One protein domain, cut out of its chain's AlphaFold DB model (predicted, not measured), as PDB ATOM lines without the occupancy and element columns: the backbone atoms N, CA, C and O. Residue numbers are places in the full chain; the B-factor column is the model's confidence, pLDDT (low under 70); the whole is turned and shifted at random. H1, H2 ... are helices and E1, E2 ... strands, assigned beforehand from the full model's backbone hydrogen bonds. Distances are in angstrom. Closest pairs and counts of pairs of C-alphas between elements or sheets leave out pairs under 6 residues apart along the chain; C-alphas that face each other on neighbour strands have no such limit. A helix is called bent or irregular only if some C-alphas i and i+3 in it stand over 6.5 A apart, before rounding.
ATOM      1  N   SER A  30     -43.286  21.386  17.539       94.69
ATOM      2  CA  SER A  30     -42.225  21.480  16.534       94.69
ATOM      3  C   SER A  30     -42.570  22.385  15.363       94.69
ATOM      4  O   SER A  30     -43.729  22.530  14.979       94.69
ATOM      5  N   VAL A  31     -41.552  22.986  14.749       96.38
ATOM      6  CA  VAL A  31     -41.686  23.758  13.512       96.38
ATOM      7  C   VAL A  31     -40.496  23.524  12.591       96.38
ATOM      8  O   VAL A  31     -39.337  23.524  13.012       96.38
ATOM      9  N   PHE A  32     -40.779  23.345  11.304       96.62
ATOM     10  CA  PHE A  32     -39.755  23.345  10.267       96.62
ATOM     11  C   PHE A  32     -39.303  24.776   9.961       96.62
ATOM     12  O   PHE A  32     -40.083  25.604   9.488       96.62
ATOM     13  N   VAL A  33     -38.020  25.053  10.185       96.75
ATOM     14  CA  VAL A  33     -37.393  26.358   9.953       96.75
ATOM     15  C   VAL A  33     -36.659  26.328   8.612       96.75
ATOM     16  O   VAL A  33     -35.717  25.557   8.414       96.75
ATOM     17  N   SER A  34     -37.094  27.157   7.659       95.25
ATOM     18  CA  SER A  34     -36.409  27.330   6.370       95.25
ATOM     19  C   SER A  34     -35.117  28.142   6.523       95.25
ATOM     20  O   SER A  34     -34.929  28.830   7.525       95.25
ATOM     21  N   ARG A  35     -34.235  28.120   5.513       93.50
ATOM     22  CA  ARG A  35     -33.037  28.989   5.492       93.50
ATOM     23  C   ARG A  35     -33.397  30.469   5.605       93.50
ATOM     24  O   ARG A  35     -32.825  31.178   6.417       93.50
ATOM     25  N   GLU A  36     -34.409  30.904   4.859       94.69
ATOM     26  CA  GLU A  36     -34.892  32.284   4.928       94.69
ATOM     27  C   GLU A  36     -35.417  32.640   6.328       94.69
ATOM     28  O   GLU A  36     -35.117  33.711   6.853       94.69
ATOM     29  N   ALA A  37     -36.192  31.749   6.956       96.44
ATOM     30  CA  ALA A  37     -36.688  31.981   8.309       96.44
ATOM     31  C   ALA A  37     -35.541  32.019   9.330       96.44
ATOM     32  O   ALA A  37     -35.578  32.851  10.235       96.44
ATOM     33  N   MET A  38     -34.523  31.171   9.153       95.12
ATOM     34  CA  MET A  38     -33.300  31.182   9.956       95.12
ATOM     35  C   MET A  38     -32.599  32.544   9.886       95.12
ATOM     36  O   MET A  38     -32.279  33.119  10.921       95.12
ATOM     37  N   GLU A  39     -32.425  33.092   8.683       96.44
ATOM     38  CA  GLU A  39     -31.732  34.369   8.470       96.44
ATOM     39  C   GLU A  39     -32.531  35.580   8.966       96.44
ATOM     40  O   GLU A  39     -31.953  36.526   9.495       96.44
ATOM     41  N   LYS A  40     -33.857  35.571   8.788       97.62
ATOM     42  CA  LYS A  40     -34.682  36.773   8.993       97.62
ATOM     43  C   LYS A  40     -35.402  36.838  10.335       97.62
ATOM     44  O   LYS A  40     -35.731  37.935  10.773       97.62
ATOM     45  N   ARG A  41     -35.761  35.693  10.930       97.81
ATOM     46  CA  ARG A  41     -36.760  35.641  12.020       97.81
ATOM     47  C   ARG A  41     -36.397  34.728  13.184       97.81
ATOM     48  O   ARG A  41     -36.906  34.932  14.278       97.81
ATOM     49  N   PHE A  42     -35.535  33.733  12.985       97.19
ATOM     50  CA  PHE A  42     -35.260  32.734  14.019       97.19
ATOM     51  C   PHE A  42     -34.695  33.345  15.304       97.19
ATOM     52  O   PHE A  42     -35.187  33.031  16.382       97.19
ATOM     53  N   ALA A  43     -33.715  34.248  15.197       97.25
ATOM     54  CA  ALA A  43     -33.112  34.880  16.368       97.25
ATOM     55  C   ALA A  43     -34.133  35.695  17.176       97.25
ATOM     56  O   ALA A  43     -34.210  35.527  18.388       97.25
ATOM     57  N   SER A  44     -34.959  36.518  16.519       98.19
ATOM     58  CA  SER A  44     -36.002  37.284  17.212       98.19
ATOM     59  C   SER A  44     -37.048  36.368  17.849       98.19
ATOM     60  O   SER A  44     -37.381  36.560  19.008       98.19
ATOM     61  N   THR A  45     -37.484  35.309  17.159       97.88
ATOM     62  CA  THR A  45     -38.427  34.341  17.742       97.88
ATOM     63  C   THR A  45     -37.828  33.558  18.913       97.88
ATOM     64  O   THR A  45     -38.537  33.249  19.862       97.88
ATOM     65  N   MET A  46     -36.527  33.250  18.899       96.19
ATOM     66  CA  MET A  46     -35.849  32.662  20.061       96.19
ATOM     67  C   MET A  46     -35.856  33.617  21.258       96.19
ATOM     68  O   MET A  46     -36.057  33.163  22.381       96.19
ATOM     69  N   MET A  47     -35.682  34.922  21.023       97.44
ATOM     70  CA  MET A  47     -35.794  35.927  22.082       97.44
ATOM     71  C   MET A  47     -37.227  36.028  22.616       97.44
ATOM     72  O   MET A  47     -37.394  36.005  23.828       97.44
ATOM     73  N   ASP A  48     -38.248  36.006  21.751       97.38
ATOM     74  CA  ASP A  48     -39.656  35.977  22.184       97.38
ATOM     75  C   ASP A  48     -39.935  34.771  23.105       97.38
ATOM     76  O   ASP A  48     -40.619  34.879  24.123       97.38
ATOM     77  N   VAL A  49     -39.375  33.599  22.777       95.75
ATOM     78  CA  VAL A  49     -39.507  32.399  23.617       95.75
ATOM     79  C   VAL A  49     -38.710  32.522  24.922       95.75
ATOM     80  O   VAL A  49     -39.167  32.064  25.973       95.75
ATOM     81  N   LEU A  50     -37.534  33.153  24.894       95.88
ATOM     82  CA  LEU A  50     -36.762  33.430  26.103       95.88
ATOM     83  C   LEU A  50     -37.513  34.383  27.040       95.88
ATOM     84  O   LEU A  50     -37.510  34.154  28.249       95.88
ATOM     85  N   ASP A  51     -38.202  35.388  26.503       97.38
ATOM     86  CA  ASP A  51     -39.019  36.315  27.286       97.38
ATOM     87  C   ASP A  51     -40.160  35.584  28.011       97.38
ATOM     88  O   ASP A  51     -40.396  35.850  29.190       97.38
ATOM     89  N   ILE A  52     -40.792  34.586  27.379       95.75
ATOM     90  CA  ILE A  52     -41.780  33.706  28.039       95.75
ATOM     91  C   ILE A  52     -41.148  32.961  29.225       95.75
ATOM     92  O   ILE A  52     -41.736  32.884  30.307       95.75
ATOM     93  N   CYS A  53     -39.940  32.418  29.047       95.12
ATOM     94  CA  CYS A  53     -39.201  31.770  30.130       95.12
ATOM     95  C   CYS A  53     -38.904  32.761  31.268       95.12
ATOM     96  O   CYS A  53     -39.254  32.485  32.417       95.12
ATOM     97  N   VAL A  54     -38.338  33.932  30.968       96.75
ATOM     98  CA  VAL A  54     -38.001  34.955  31.971       96.75
ATOM     99  C   VAL A  54     -39.238  35.445  32.719       96.75
ATOM    100  O   VAL A  54     -39.182  35.606  33.939       96.75
ATOM    101  N   GLU A  55     -40.355  35.653  32.024       96.88
ATOM    102  CA  GLU A  55     -41.601  36.073  32.662       96.88
ATOM    103  C   GLU A  55     -42.133  34.989  33.600       96.88
ATOM    104  O   GLU A  55     -42.444  35.279  34.751       96.88
ATOM    105  N   SER A  56     -42.111  33.722  33.180       96.00
ATOM    106  CA  SER A  56     -42.551  32.606  34.029       96.00
ATOM    107  C   SER A  56     -41.701  32.400  35.294       96.00
ATOM    108  O   SER A  56     -42.159  31.783  36.251       96.00
ATOM    109  N   LEU A  57     -40.458  32.898  35.318       95.94
ATOM    110  CA  LEU A  57     -39.615  32.887  36.521       95.94
ATOM    111  C   LEU A  57     -40.038  33.957  37.537       95.94
ATOM    112  O   LEU A  57     -39.802  33.782  38.731       95.94
ATOM    113  N   LYS A  58     -40.631  35.064  37.074       96.75
ATOM    114  CA  LYS A  58     -41.150  36.147  37.925       96.75
ATOM    115  C   LYS A  58     -42.587  35.871  38.355       96.75
ATOM    116  O   LYS A  58     -42.934  36.074  39.515       96.75
ATOM    117  N   THR A  59     -43.384  35.389  37.408       96.88
ATOM    118  CA  THR A  59     -44.817  35.143  37.530       96.88
ATOM    119  C   THR A  59     -45.091  33.695  37.109       96.88
ATOM    120  O   THR A  59     -45.315  33.443  35.925       96.88
ATOM    121  N   PRO A  60     -45.028  32.723  38.044       95.25
ATOM    122  CA  PRO A  60     -45.224  31.308  37.732       95.25
ATOM    123  C   PRO A  60     -46.520  31.036  36.962       95.25
ATOM    124  O   PRO A  60     -47.592  31.517  37.332       95.25
ATOM    125  N   ASP A  61     -46.420  30.237  35.901       91.44
ATOM    126  CA  ASP A  61     -47.556  29.810  35.094       91.44
ATOM    127  C   ASP A  61     -48.099  28.480  35.629       91.44
ATOM    128  O   ASP A  61     -47.475  27.430  35.479       91.44
ATOM    129  N   ASN A  62     -49.293  28.515  36.221       88.69
ATOM    130  CA  ASN A  62     -49.953  27.335  36.793       88.69
ATOM    131  C   ASN A  62     -50.351  26.277  35.749       88.69
ATOM    132  O   ASN A  62     -50.726  25.168  36.118       88.69
ATOM    133  N   THR A  63     -50.290  26.609  34.456       85.38
ATOM    134  CA  THR A  63     -50.524  25.673  33.344       85.38
ATOM    135  C   THR A  63     -49.223  25.071  32.792       85.38
ATOM    136  O   THR A  63     -49.246  24.249  31.869       85.38
ATOM    137  N   SER A  64     -48.069  25.474  33.340       87.56
ATOM    138  CA  SER A  64     -46.773  24.873  33.033       87.56
ATOM    139  C   SER A  64     -46.678  23.446  33.587       87.56
ATOM    140  O   SER A  64     -47.159  23.183  34.686       87.56
ATOM    141  N   PRO A  65     -46.002  22.514  32.885       79.75
ATOM    142  CA  PRO A  65     -45.784  21.168  33.399       79.75
ATOM    143  C   PRO A  65     -44.602  21.118  34.382       79.75
ATOM    144  O   PRO A  65     -44.316  20.065  34.951       79.75
ATOM    145  N   ALA A  66     -43.862  22.222  34.551       85.12
ATOM    146  CA  ALA A  66     -42.768  22.300  35.504       85.12
ATOM    147  C   ALA A  66     -43.314  22.511  36.931       85.12
ATOM    148  O   ALA A  66     -44.161  23.382  37.124       85.12
ATOM    149  N   PRO A  67     -42.786  21.812  37.957       86.25
ATOM    150  CA  PRO A  67     -43.299  21.912  39.330       86.25
ATOM    151  C   PRO A  67     -43.293  23.321  39.942       86.25
ATOM    152  O   PRO A  67     -44.042  23.592  40.872       86.25
ATOM    153  N   ASN A  68     -42.435  24.217  39.450       89.94
ATOM    154  CA  ASN A  68     -42.319  25.603  39.908       89.94
ATOM    155  C   ASN A  68     -43.058  26.608  38.999       89.94
ATOM    156  O   ASN A  68     -42.831  27.808  39.126       89.94
ATOM    157  N   GLY A  69     -43.870  26.134  38.049       91.06
ATOM    158  CA  GLY A  69     -44.601  26.979  37.103       91.06
ATOM    159  C   GLY A  69     -43.739  27.614  36.004       91.06
ATOM    160  O   GLY A  69     -44.232  28.446  35.245       91.06
ATOM    161  N   THR A  70     -42.454  27.258  35.880       92.69
ATOM    162  CA  THR A  70     -41.585  27.851  34.853       92.69
ATOM    163  C   THR A  70     -41.845  27.272  33.466       92.69
ATOM    164  O   THR A  70     -42.039  26.073  33.302       92.69
ATOM    165  N   ARG A  71     -41.781  28.110  32.437       92.06
ATOM    166  CA  ARG A  71     -41.790  27.729  31.019       92.06
ATOM    167  C   ARG A  71     -40.377  27.600  30.445       92.06
ATOM    168  O   ARG A  71     -40.215  27.375  29.249       92.06
ATOM    169  N   CYS A  72     -39.346  27.716  31.278       90.94
ATOM    170  CA  CYS A  72     -37.971  27.453  30.881       90.94
ATOM    171  C   CYS A  72     -37.756  25.948  30.699       90.94
ATOM    172  O   CYS A  72     -37.967  25.165  31.626       90.94
ATOM    173  N   GLY A  73     -37.309  25.517  29.522       82.94
ATOM    174  CA  GLY A  73     -36.979  24.111  29.322       82.94
ATOM    175  C   GLY A  73     -36.211  23.825  28.049       82.94
ATOM    176  O   GLY A  73     -35.707  24.719  27.375       82.94
ATOM    177  N   PHE A  74     -36.072  22.531  27.768       84.19
ATOM    178  CA  PHE A  74     -35.229  22.044  26.686       84.19
ATOM    179  C   PHE A  74     -35.861  22.286  25.324       84.19
ATOM    180  O   PHE A  74     -37.035  21.980  25.100       84.19
ATOM    181  N   HIS A  75     -35.038  22.793  24.414       90.88
ATOM    182  CA  HIS A  75     -35.351  22.905  23.002       90.88
ATOM    183  C   HIS A  75     -34.456  21.947  22.222       90.88
ATOM    184  O   HIS A  75     -33.250  21.890  22.474       90.88
ATOM    185  N   TYR A  76     -35.029  21.236  21.255       92.25
ATOM    186  CA  TYR A  76     -34.262  20.384  20.348       92.25
ATOM    187  C   TYR A  76     -34.192  21.027  18.970       92.25
ATOM    188  O   TYR A  76     -35.198  21.492  18.434       92.25
ATOM    189  N   LEU A  77     -32.983  21.067  18.418       93.69
ATOM    190  CA  LEU A  77     -32.680  21.634  17.111       93.69
ATOM    191  C   LEU A  77     -32.087  20.527  16.238       93.69
ATOM    192  O   LEU A  77     -30.918  20.171  16.388       93.69
ATOM    193  N   TYR A  78     -32.892  19.963  15.342       92.62
ATOM    194  CA  TYR A  78     -32.471  18.860  14.479       92.62
ATOM    195  C   TYR A  78     -32.138  19.362  13.078       92.62
ATOM    196  O   TYR A  78     -32.979  19.964  12.414       92.62
ATOM    197  N   THR A  79     -30.932  19.072  12.594       90.44
ATOM    198  CA  THR A  79     -30.467  19.451  11.244       90.44
ATOM    199  C   THR A  79     -30.501  18.292  10.246       90.44
ATOM    200  O   THR A  79     -30.256  18.481   9.057       90.44
ATOM    201  N   SER A  80     -30.851  17.088  10.699       83.62
ATOM    202  CA  SER A  80     -30.967  15.874   9.886       83.62
ATOM    203  C   SER A  80     -32.299  15.811   9.123       83.62
ATOM    204  O   SER A  80     -33.056  14.850   9.248       83.62
ATOM    205  N   VAL A  81     -32.606  16.854   8.345       87.19
ATOM    206  CA  VAL A  81     -33.815  16.960   7.511       87.19
ATOM    207  C   VAL A  81     -33.450  17.037   6.025       87.19
ATOM    208  O   VAL A  81     -32.412  17.579   5.650       87.19
ATOM    209  N   THR A  82     -34.314  16.525   5.140       82.50
ATOM    210  CA  THR A  82     -34.023  16.412   3.692       82.50
ATOM    211  C   THR A  82     -34.023  17.741   2.920       82.50
ATOM    212  O   THR A  82     -33.924  17.745   1.694       82.50
ATOM    213  N   GLY A  83     -34.164  18.877   3.604       86.44
ATOM    214  CA  GLY A  83     -34.191  20.205   2.991       86.44
ATOM    215  C   GLY A  83     -32.807  20.821   2.799       86.44
ATOM    216  O   GLY A  83     -32.687  21.975   2.379       86.44
ATOM    217  N   ASN A  84     -31.738  20.067   3.080       84.69
ATOM    218  CA  ASN A  84     -30.384  20.509   2.785       84.69
ATOM    219  C   ASN A  84     -30.132  20.576   1.265       84.69
ATOM    220  O   ASN A  84     -30.683  19.781   0.501       84.69
ATOM    221  N   LEU A  85     -29.286  21.513   0.825       88.06
ATOM    222  CA  LEU A  85     -28.998  21.713  -0.600       88.06
ATOM    223  C   LEU A  85     -28.387  20.444  -1.208       88.06
ATOM    224  O   LEU A  85     -27.481  19.854  -0.628       88.06
ATOM    225  N   GLY A  86     -28.899  20.026  -2.367       88.50
ATOM    226  CA  GLY A  86     -28.440  18.817  -3.059       88.50
ATOM    227  C   GLY A  86     -28.944  17.494  -2.473       88.50
ATOM    228  O   GLY A  86     -28.585  16.440  -2.989       88.50
ATOM    229  N   SER A  87     -29.783  17.514  -1.430       90.00
ATOM    230  CA  SER A  87     -30.404  16.286  -0.914       90.00
ATOM    231  C   SER A  87     -31.347  15.677  -1.949       90.00
ATOM    232  O   SER A  87     -32.092  16.397  -2.614       90.00
ATOM    233  N   ALA A  94     -44.956  10.255   0.980       92.56
ATOM    234  CA  ALA A  94     -45.899  11.021   1.794       92.56
ATOM    235  C   ALA A  94     -45.239  12.135   2.637       92.56
ATOM    236  O   ALA A  94     -45.887  12.729   3.497       92.56
ATOM    237  N   ILE A  95     -43.952  12.421   2.422       90.56
ATOM    238  CA  ILE A  95     -43.201  13.385   3.231       90.56
ATOM    239  C   ILE A  95     -43.763  14.805   3.037       90.56
ATOM    240  O   ILE A  95     -43.982  15.266   1.913       90.56
ATOM    241  N   ALA A  96     -43.964  15.512   4.151       90.25
ATOM    242  CA  ALA A  96     -44.472  16.880   4.168       90.25
ATOM    243  C   ALA A  96     -43.566  17.857   3.390       90.25
ATOM    244  O   ALA A  96     -42.338  17.720   3.427       90.25
ATOM    245  N   PRO A  97     -44.113  18.923   2.772       89.38
ATOM    246  CA  PRO A  97     -43.306  19.938   2.088       89.38
ATOM    247  C   PRO A  97     -42.257  20.611   2.988       89.38
ATOM    248  O   PRO A  97     -41.189  20.987   2.502       89.38
ATOM    249  N   GLY A  98     -42.527  20.729   4.294       91.88
ATOM    250  CA  GLY A  98     -41.596  21.294   5.275       91.88
ATOM    251  C   GLY A  98     -40.235  20.594   5.277       91.88
ATOM    252  O   GLY A  98     -39.208  21.257   5.152       91.88
ATOM    253  N   PHE A  99     -40.214  19.259   5.272       93.25
ATOM    254  CA  PHE A  99     -38.981  18.457   5.220       93.25
ATOM    255  C   PHE A  99     -38.130  18.700   3.970       93.25
ATOM    256  O   PHE A  99     -36.943  18.385   3.978       93.25
ATOM    257  N   ARG A 100     -38.718  19.217   2.885       91.25
ATOM    258  CA  ARG A 100     -38.035  19.485   1.609       91.25
ATOM    259  C   ARG A 100     -37.357  20.853   1.567       91.25
ATOM    260  O   ARG A 100     -36.467  21.067   0.751       91.25
ATOM    261  N   LYS A 101     -37.780  21.786   2.425       91.00
ATOM    262  CA  LYS A 101     -37.313  23.187   2.430       91.00
ATOM    263  C   LYS A 101     -36.633  23.600   3.737       91.00
ATOM    264  O   LYS A 101     -35.979  24.643   3.781       91.00
ATOM    265  N   ALA A 102     -36.823  22.826   4.801       94.69
ATOM    266  CA  ALA A 102     -36.268  23.122   6.107       94.69
ATOM    267  C   ALA A 102     -34.746  22.968   6.124       94.69
ATOM    268  O   ALA A 102     -34.197  21.997   5.609       94.69
ATOM    269  N   LEU A 103     -34.081  23.911   6.784       94.94
ATOM    270  CA  LEU A 103     -32.710  23.731   7.249       94.94
ATOM    271  C   LEU A 103     -32.686  22.922   8.554       94.94
ATOM    272  O   LEU A 103     -31.734  22.193   8.814       94.94
ATOM    273  N   MET A 104     -33.722  23.084   9.378       95.06
ATOM    274  CA  MET A 104     -33.771  22.564  10.737       95.06
ATOM    275  C   MET A 104     -35.220  22.338  11.188       95.06
ATOM    276  O   MET A 104     -36.125  23.048  10.748       95.06
ATOM    277  N   LEU A 105     -35.432  21.384  12.091       95.69
ATOM    278  CA  LEU A 105     -36.631  21.274  12.923       95.69
ATOM    279  C   LEU A 105     -36.318  21.854  14.307       95.69
ATOM    280  O   LEU A 105     -35.350  21.426  14.936       95.69
ATOM    281  N   TRP A 106     -37.121  22.804  14.780       95.81
ATOM    282  CA  TRP A 106     -37.055  23.291  16.159       95.81
ATOM    283  C   TRP A 106     -38.245  22.759  16.950       95.81
ATOM    284  O   TRP A 106     -39.385  23.023  16.585       95.81
ATOM    285  N   ASN A 107     -37.967  22.030  18.025       93.94
ATOM    286  CA  ASN A 107     -38.923  21.553  19.016       93.94
ATOM    287  C   ASN A 107     -38.818  22.390  20.305       93.94
ATOM    288  O   ASN A 107     -37.734  22.469  20.891       93.94
ATOM    289  N   ALA A 108     -39.919  23.007  20.738       91.19
ATOM    290  CA  ALA A 108     -40.020  23.828  21.945       91.19
ATOM    291  C   ALA A 108     -41.039  23.219  22.927       91.19
ATOM    292  O   ALA A 108     -42.235  23.527  22.909       91.19
ATOM    293  N   ARG A 109     -40.549  22.323  23.792       84.75
ATOM    294  CA  ARG A 109     -41.380  21.436  24.625       84.75
ATOM    295  C   ARG A 109     -42.228  22.152  25.683       84.75
ATOM    296  O   ARG A 109     -43.252  21.639  26.114       84.75
ATOM    297  N   THR A 110     -41.784  23.306  26.171       86.00
ATOM    298  CA  THR A 110     -42.405  23.956  27.337       86.00
ATOM    299  C   THR A 110     -43.538  24.906  26.997       86.00
ATOM    300  O   THR A 110     -44.268  25.311  27.901       86.00
ATOM    301  N   LEU A 111     -43.701  25.254  25.723       91.44
ATOM    302  CA  LEU A 111     -44.714  26.205  25.296       91.44
ATOM    303  C   LEU A 111     -46.117  25.595  25.360       91.44
ATOM    304  O   LEU A 111     -46.329  24.422  25.029       91.44
ATOM    305  N   SER A 112     -47.094  26.411  25.743       91.88
ATOM    306  CA  SER A 112     -48.491  26.092  25.465       91.88
ATOM    307  C   SER A 112     -48.774  26.130  23.959       91.88
ATOM    308  O   SER A 112     -47.974  26.655  23.171       91.88
ATOM    309  N   THR A 113     -49.918  25.592  23.540       91.88
ATOM    310  CA  THR A 113     -50.370  25.707  22.144       91.88
ATOM    311  C   THR A 113     -50.464  27.170  21.731       91.88
ATOM    312  O   THR A 113     -49.869  27.558  20.725       91.88
ATOM    313  N   LYS A 114     -51.103  28.005  22.560       93.56
ATOM    314  CA  LYS A 114     -51.229  29.443  22.307       93.56
ATOM    315  C   LYS A 114     -49.868  30.127  22.173       93.56
ATOM    316  O   LYS A 114     -49.630  30.845  21.206       93.56
ATOM    317  N   GLN A 115     -48.944  29.861  23.099       94.75
ATOM    318  CA  GLN A 115     -47.588  30.413  23.028       94.75
ATOM    319  C   GLN A 115     -46.866  29.966  21.753       94.75
ATOM    320  O   GLN A 115     -46.163  30.763  21.135       94.75
ATOM    321  N   SER A 116     -47.055  28.717  21.322       95.00
ATOM    322  CA  SER A 116     -46.459  28.197  20.088       95.00
ATOM    323  C   SER A 116     -47.012  28.885  18.837       95.00
ATOM    324  O   SER A 116     -46.238  29.247  17.949       95.00
ATOM    325  N   GLU A 117     -48.326  29.123  18.780       94.44
ATOM    326  CA  GLU A 117     -48.987  29.891  17.713       94.44
ATOM    327  C   GLU A 117     -48.507  31.344  17.653       94.44
ATOM    328  O   GLU A 117     -48.254  31.892  16.576       94.44
ATOM    329  N   GLU A 118     -48.327  31.961  18.819       95.69
ATOM    330  CA  GLU A 118     -47.858  33.336  18.951       95.69
ATOM    331  C   GLU A 118     -46.348  33.483  18.695       95.69
ATOM    332  O   GLU A 118     -45.896  34.597  18.416       95.69
ATOM    333  N   THR A 119     -45.576  32.390  18.705       96.00
ATOM    334  CA  THR A 119     -44.112  32.404  18.527       96.00
ATOM    335  C   THR A 119     -43.646  31.471  17.404       96.00
ATOM    336  O   THR A 119     -43.631  31.864  16.234       96.00
ATOM    337  N   ILE A 120     -43.243  30.240  17.728       95.50
ATOM    338  CA  ILE A 120     -42.479  29.348  16.850       95.50
ATOM    339  C   ILE A 120     -43.215  29.017  15.550       95.50
ATOM    340  O   ILE A 120     -42.590  28.935  14.493       95.50
ATOM    341  N   TYR A 121     -44.544  28.916  15.567       95.88
ATOM    342  CA  TYR A 121     -45.335  28.601  14.379       95.88
ATOM    343  C   TYR A 121     -45.365  29.734  13.350       95.88
ATOM    344  O   TYR A 121     -45.687  29.487  12.187       95.88
ATOM    345  N   LYS A 122     -44.936  30.950  13.712       95.75
ATOM    346  CA  LYS A 122     -44.726  32.045  12.753       95.75
ATOM    347  C   LYS A 122     -43.501  31.821  11.860       95.75
ATOM    348  O   LYS A 122     -43.407  32.432  10.790       95.75
ATOM    349  N   LEU A 123     -42.571  30.943  12.256       96.81
ATOM    350  CA  LEU A 123     -41.377  30.622  11.465       96.81
ATOM    351  C   LEU A 123     -41.695  29.781  10.229       96.81
ATOM    352  O   LEU A 123     -41.016  29.932   9.210       96.81
ATOM    353  N   GLY A 124     -42.730  28.943  10.291       95.44
ATOM    354  CA  GLY A 124     -43.083  28.053   9.196       95.44
ATOM    355  C   GLY A 124     -44.440  27.363   9.367       95.44
ATOM    356  O   GLY A 124     -44.909  27.155  10.490       95.44
ATOM    357  N   PRO A 125     -45.070  26.967   8.248       95.00
ATOM    358  CA  PRO A 125     -46.410  26.387   8.264       95.00
ATOM    359  C   PRO A 125     -46.425  24.911   8.672       95.00
ATOM    360  O   PRO A 125     -47.492  24.390   8.965       95.00
ATOM    361  N   ASN A 126     -45.273  24.227   8.676       95.81
ATOM    362  CA  ASN A 126     -45.212  22.780   8.859       95.81
ATOM    363  C   ASN A 126     -44.587  22.364  10.193       95.81
ATOM    364  O   ASN A 126     -43.643  23.002  10.668       95.81
ATOM    365  N   SER A 127     -45.058  21.234  10.717       95.12
ATOM    366  CA  SER A 127     -44.548  20.577  11.928       95.12
ATOM    367  C   SER A 127     -44.331  19.090  11.677       95.12
ATOM    368  O   SER A 127     -44.886  18.521  10.732       95.12
ATOM    369  N   TYR A 128     -43.492  18.458  12.492       94.62
ATOM    370  CA  TYR A 128     -43.221  17.033  12.368       94.62
ATOM    371  C   TYR A 128     -44.238  16.227  13.173       94.62
ATOM    372  O   TYR A 128     -44.195  16.262  14.396       94.62
ATOM    373  N   PHE A 129     -45.110  15.474  12.495       93.81
ATOM    374  CA  PHE A 129     -46.178  14.670  13.109       93.81
ATOM    375  C   PHE A 129     -45.756  13.915  14.387       93.81
ATOM    376  O   PHE A 129     -46.438  14.007  15.400       93.81
ATOM    377  N   SER A 130     -44.609  13.224  14.373       91.19
ATOM    378  CA  SER A 130     -44.155  12.406  15.512       91.19
ATOM    379  C   SER A 130     -43.635  13.206  16.712       91.19
ATOM    380  O   SER A 130     -43.493  12.660  17.803       91.19
ATOM    381  N   GLU A 131     -43.327  14.482  16.517       90.81
ATOM    382  CA  GLU A 131     -42.877  15.404  17.553       90.81
ATOM    383  C   GLU A 131     -43.718  16.670  17.445       90.81
ATOM    384  O   GLU A 131     -43.240  17.706  16.992       90.81
ATOM    385  N   SER A 132     -45.007  16.569  17.739       89.62
ATOM    386  CA  SER A 132     -45.927  17.697  17.616       89.62
ATOM    387  C   SER A 132     -46.784  17.881  18.854       89.62
ATOM    388  O   SER A 132     -46.789  17.052  19.768       89.62
ATOM    389  N   SER A 133     -47.470  19.023  18.883       88.94
ATOM    390  CA  SER A 133     -48.426  19.312  19.935       88.94
ATOM    391  C   SER A 133     -49.574  18.300  19.920       88.94
ATOM    392  O   SER A 133     -50.075  17.991  18.841       88.94
ATOM    393  N   TYR A 134     -50.037  17.848  21.088       88.69
ATOM    394  CA  TYR A 134     -51.305  17.126  21.197       88.69
ATOM    395  C   TYR A 134     -52.472  18.027  20.772       88.69
ATOM    396  O   TYR A 134     -53.315  17.607  19.989       88.69
ATOM    397  N   VAL A 135     -52.495  19.284  21.234       90.44
ATOM    398  CA  VAL A 135     -53.490  20.269  20.793       90.44
ATOM    399  C   VAL A 135     -52.939  21.054  19.612       90.44
ATOM    400  O   VAL A 135     -51.979  21.815  19.760       90.44
ATOM    401  N   MET A 136     -53.523  20.877  18.430       92.06
ATOM    402  CA  MET A 136     -53.038  21.532  17.218       92.06
ATOM    403  C   MET A 136     -54.170  21.876  16.258       92.06
ATOM    404  O   MET A 136     -54.787  21.010  15.641       92.06
ATOM    405  N   HIS A 137     -54.370  23.174  16.062       93.19
ATOM    406  CA  HIS A 137     -55.277  23.698  15.052       93.19
ATOM    407  C   HIS A 137     -54.705  23.481  13.648       93.19
ATOM    408  O   HIS A 137     -53.505  23.661  13.417       93.19
TER     409      HIS A 137
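What this domain is: This is residues 30 to 87 and 94 to 137 of the 207 residues of the protein "BBE domain-containing protein" of Fusarium oxysporum f. sp. pisi HDV247 (UniProt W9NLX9). A narrow antiparallel sheet of three strands, E1, E3 and E2, has the long helix H1 along one face, over its E1 edge, and the short helix H2 over the opposite face. H1 runs on well past the sheet to make the long axis, residues 59 to 74 fold back from its far end to E2, and the small helix H3 and residues 119 to 137 lie off toward the E1 side. You have 102 printed residues, with three named helices and three named strands along the chain as E1, H1, E2, H2, E3, H3; the class is mixed, helices and strands. The whole is compact, with a radius of gyration of the C-alphas of 14.1 A, yet elongated, spanning 46 by 27 by 21 A.

Where its parts are: Start with the sheet: find C-alpha 30 at (-42.225, 21.480, 16.534), where E1, residues 30 to 34, begins. E3, residues 102 to 108, is 16.3 A long, and E2, residues 75 to 78, is 9.9 A. From C-alpha 35 at (-33.037, 28.989, 5.492), H1, residues 35 to 58, runs 34.2 A; it has a kink of 60 degrees near residue 42 and is irregular, with C-alphas 40 and 43 7.8 A apart. H2 is residues 97 to 101, 6.8 A long, and H3, residues 113 to 118 and 8.6 A long, ends at C-alpha 118 (-47.858, 33.336, 18.951).

How they stand to each other: Look first at E3, the inner strand. It is antiparallel to E1 at 152 degrees, with N 31 and O 106 2.8 A apart, and to E2 at 159 degrees, with N 78 and O 105 2.9 A apart, both within hydrogen-bond range. E1, H1 and E2 form a split strand-helix-strand unit, two strands running the same way with E3 between them; its crossover is right-handed. H1 is on the sheet at a height of 8.4 A, over E1 and along the strands, at 9 degrees to E1 on the local plane; its closest C-alphas to E3 are those of Arg 35 and Leu 103, 5.6 A. H2 is on the opposite face, over E1, where the C-alphas of Phe 32 and Gly 98, the closest, are 5.7 A apart. H3 is not on the sheet, and is near H1 but apart from H2. In H3 every O i to N i+4 pair is within hydrogen-bond range, in H1 17 of 20, in H2 0 of 1, beside 2 of 2 O i to N i+3 pairs.

The domain as a whole: The two C-alphas farthest apart are those of Thr 59 and Gly 86, 46.7 A. Residues 88 to 93 are not printed, and C-alphas 87 and 94 are 16.6 A apart across this cut, in the link from E2 to H2. The link from H1 to E2 is long, with 16 residues; the others printed whole are tight. Mean pLDDT of the printed part is 92.7, and no printed residue is under 70.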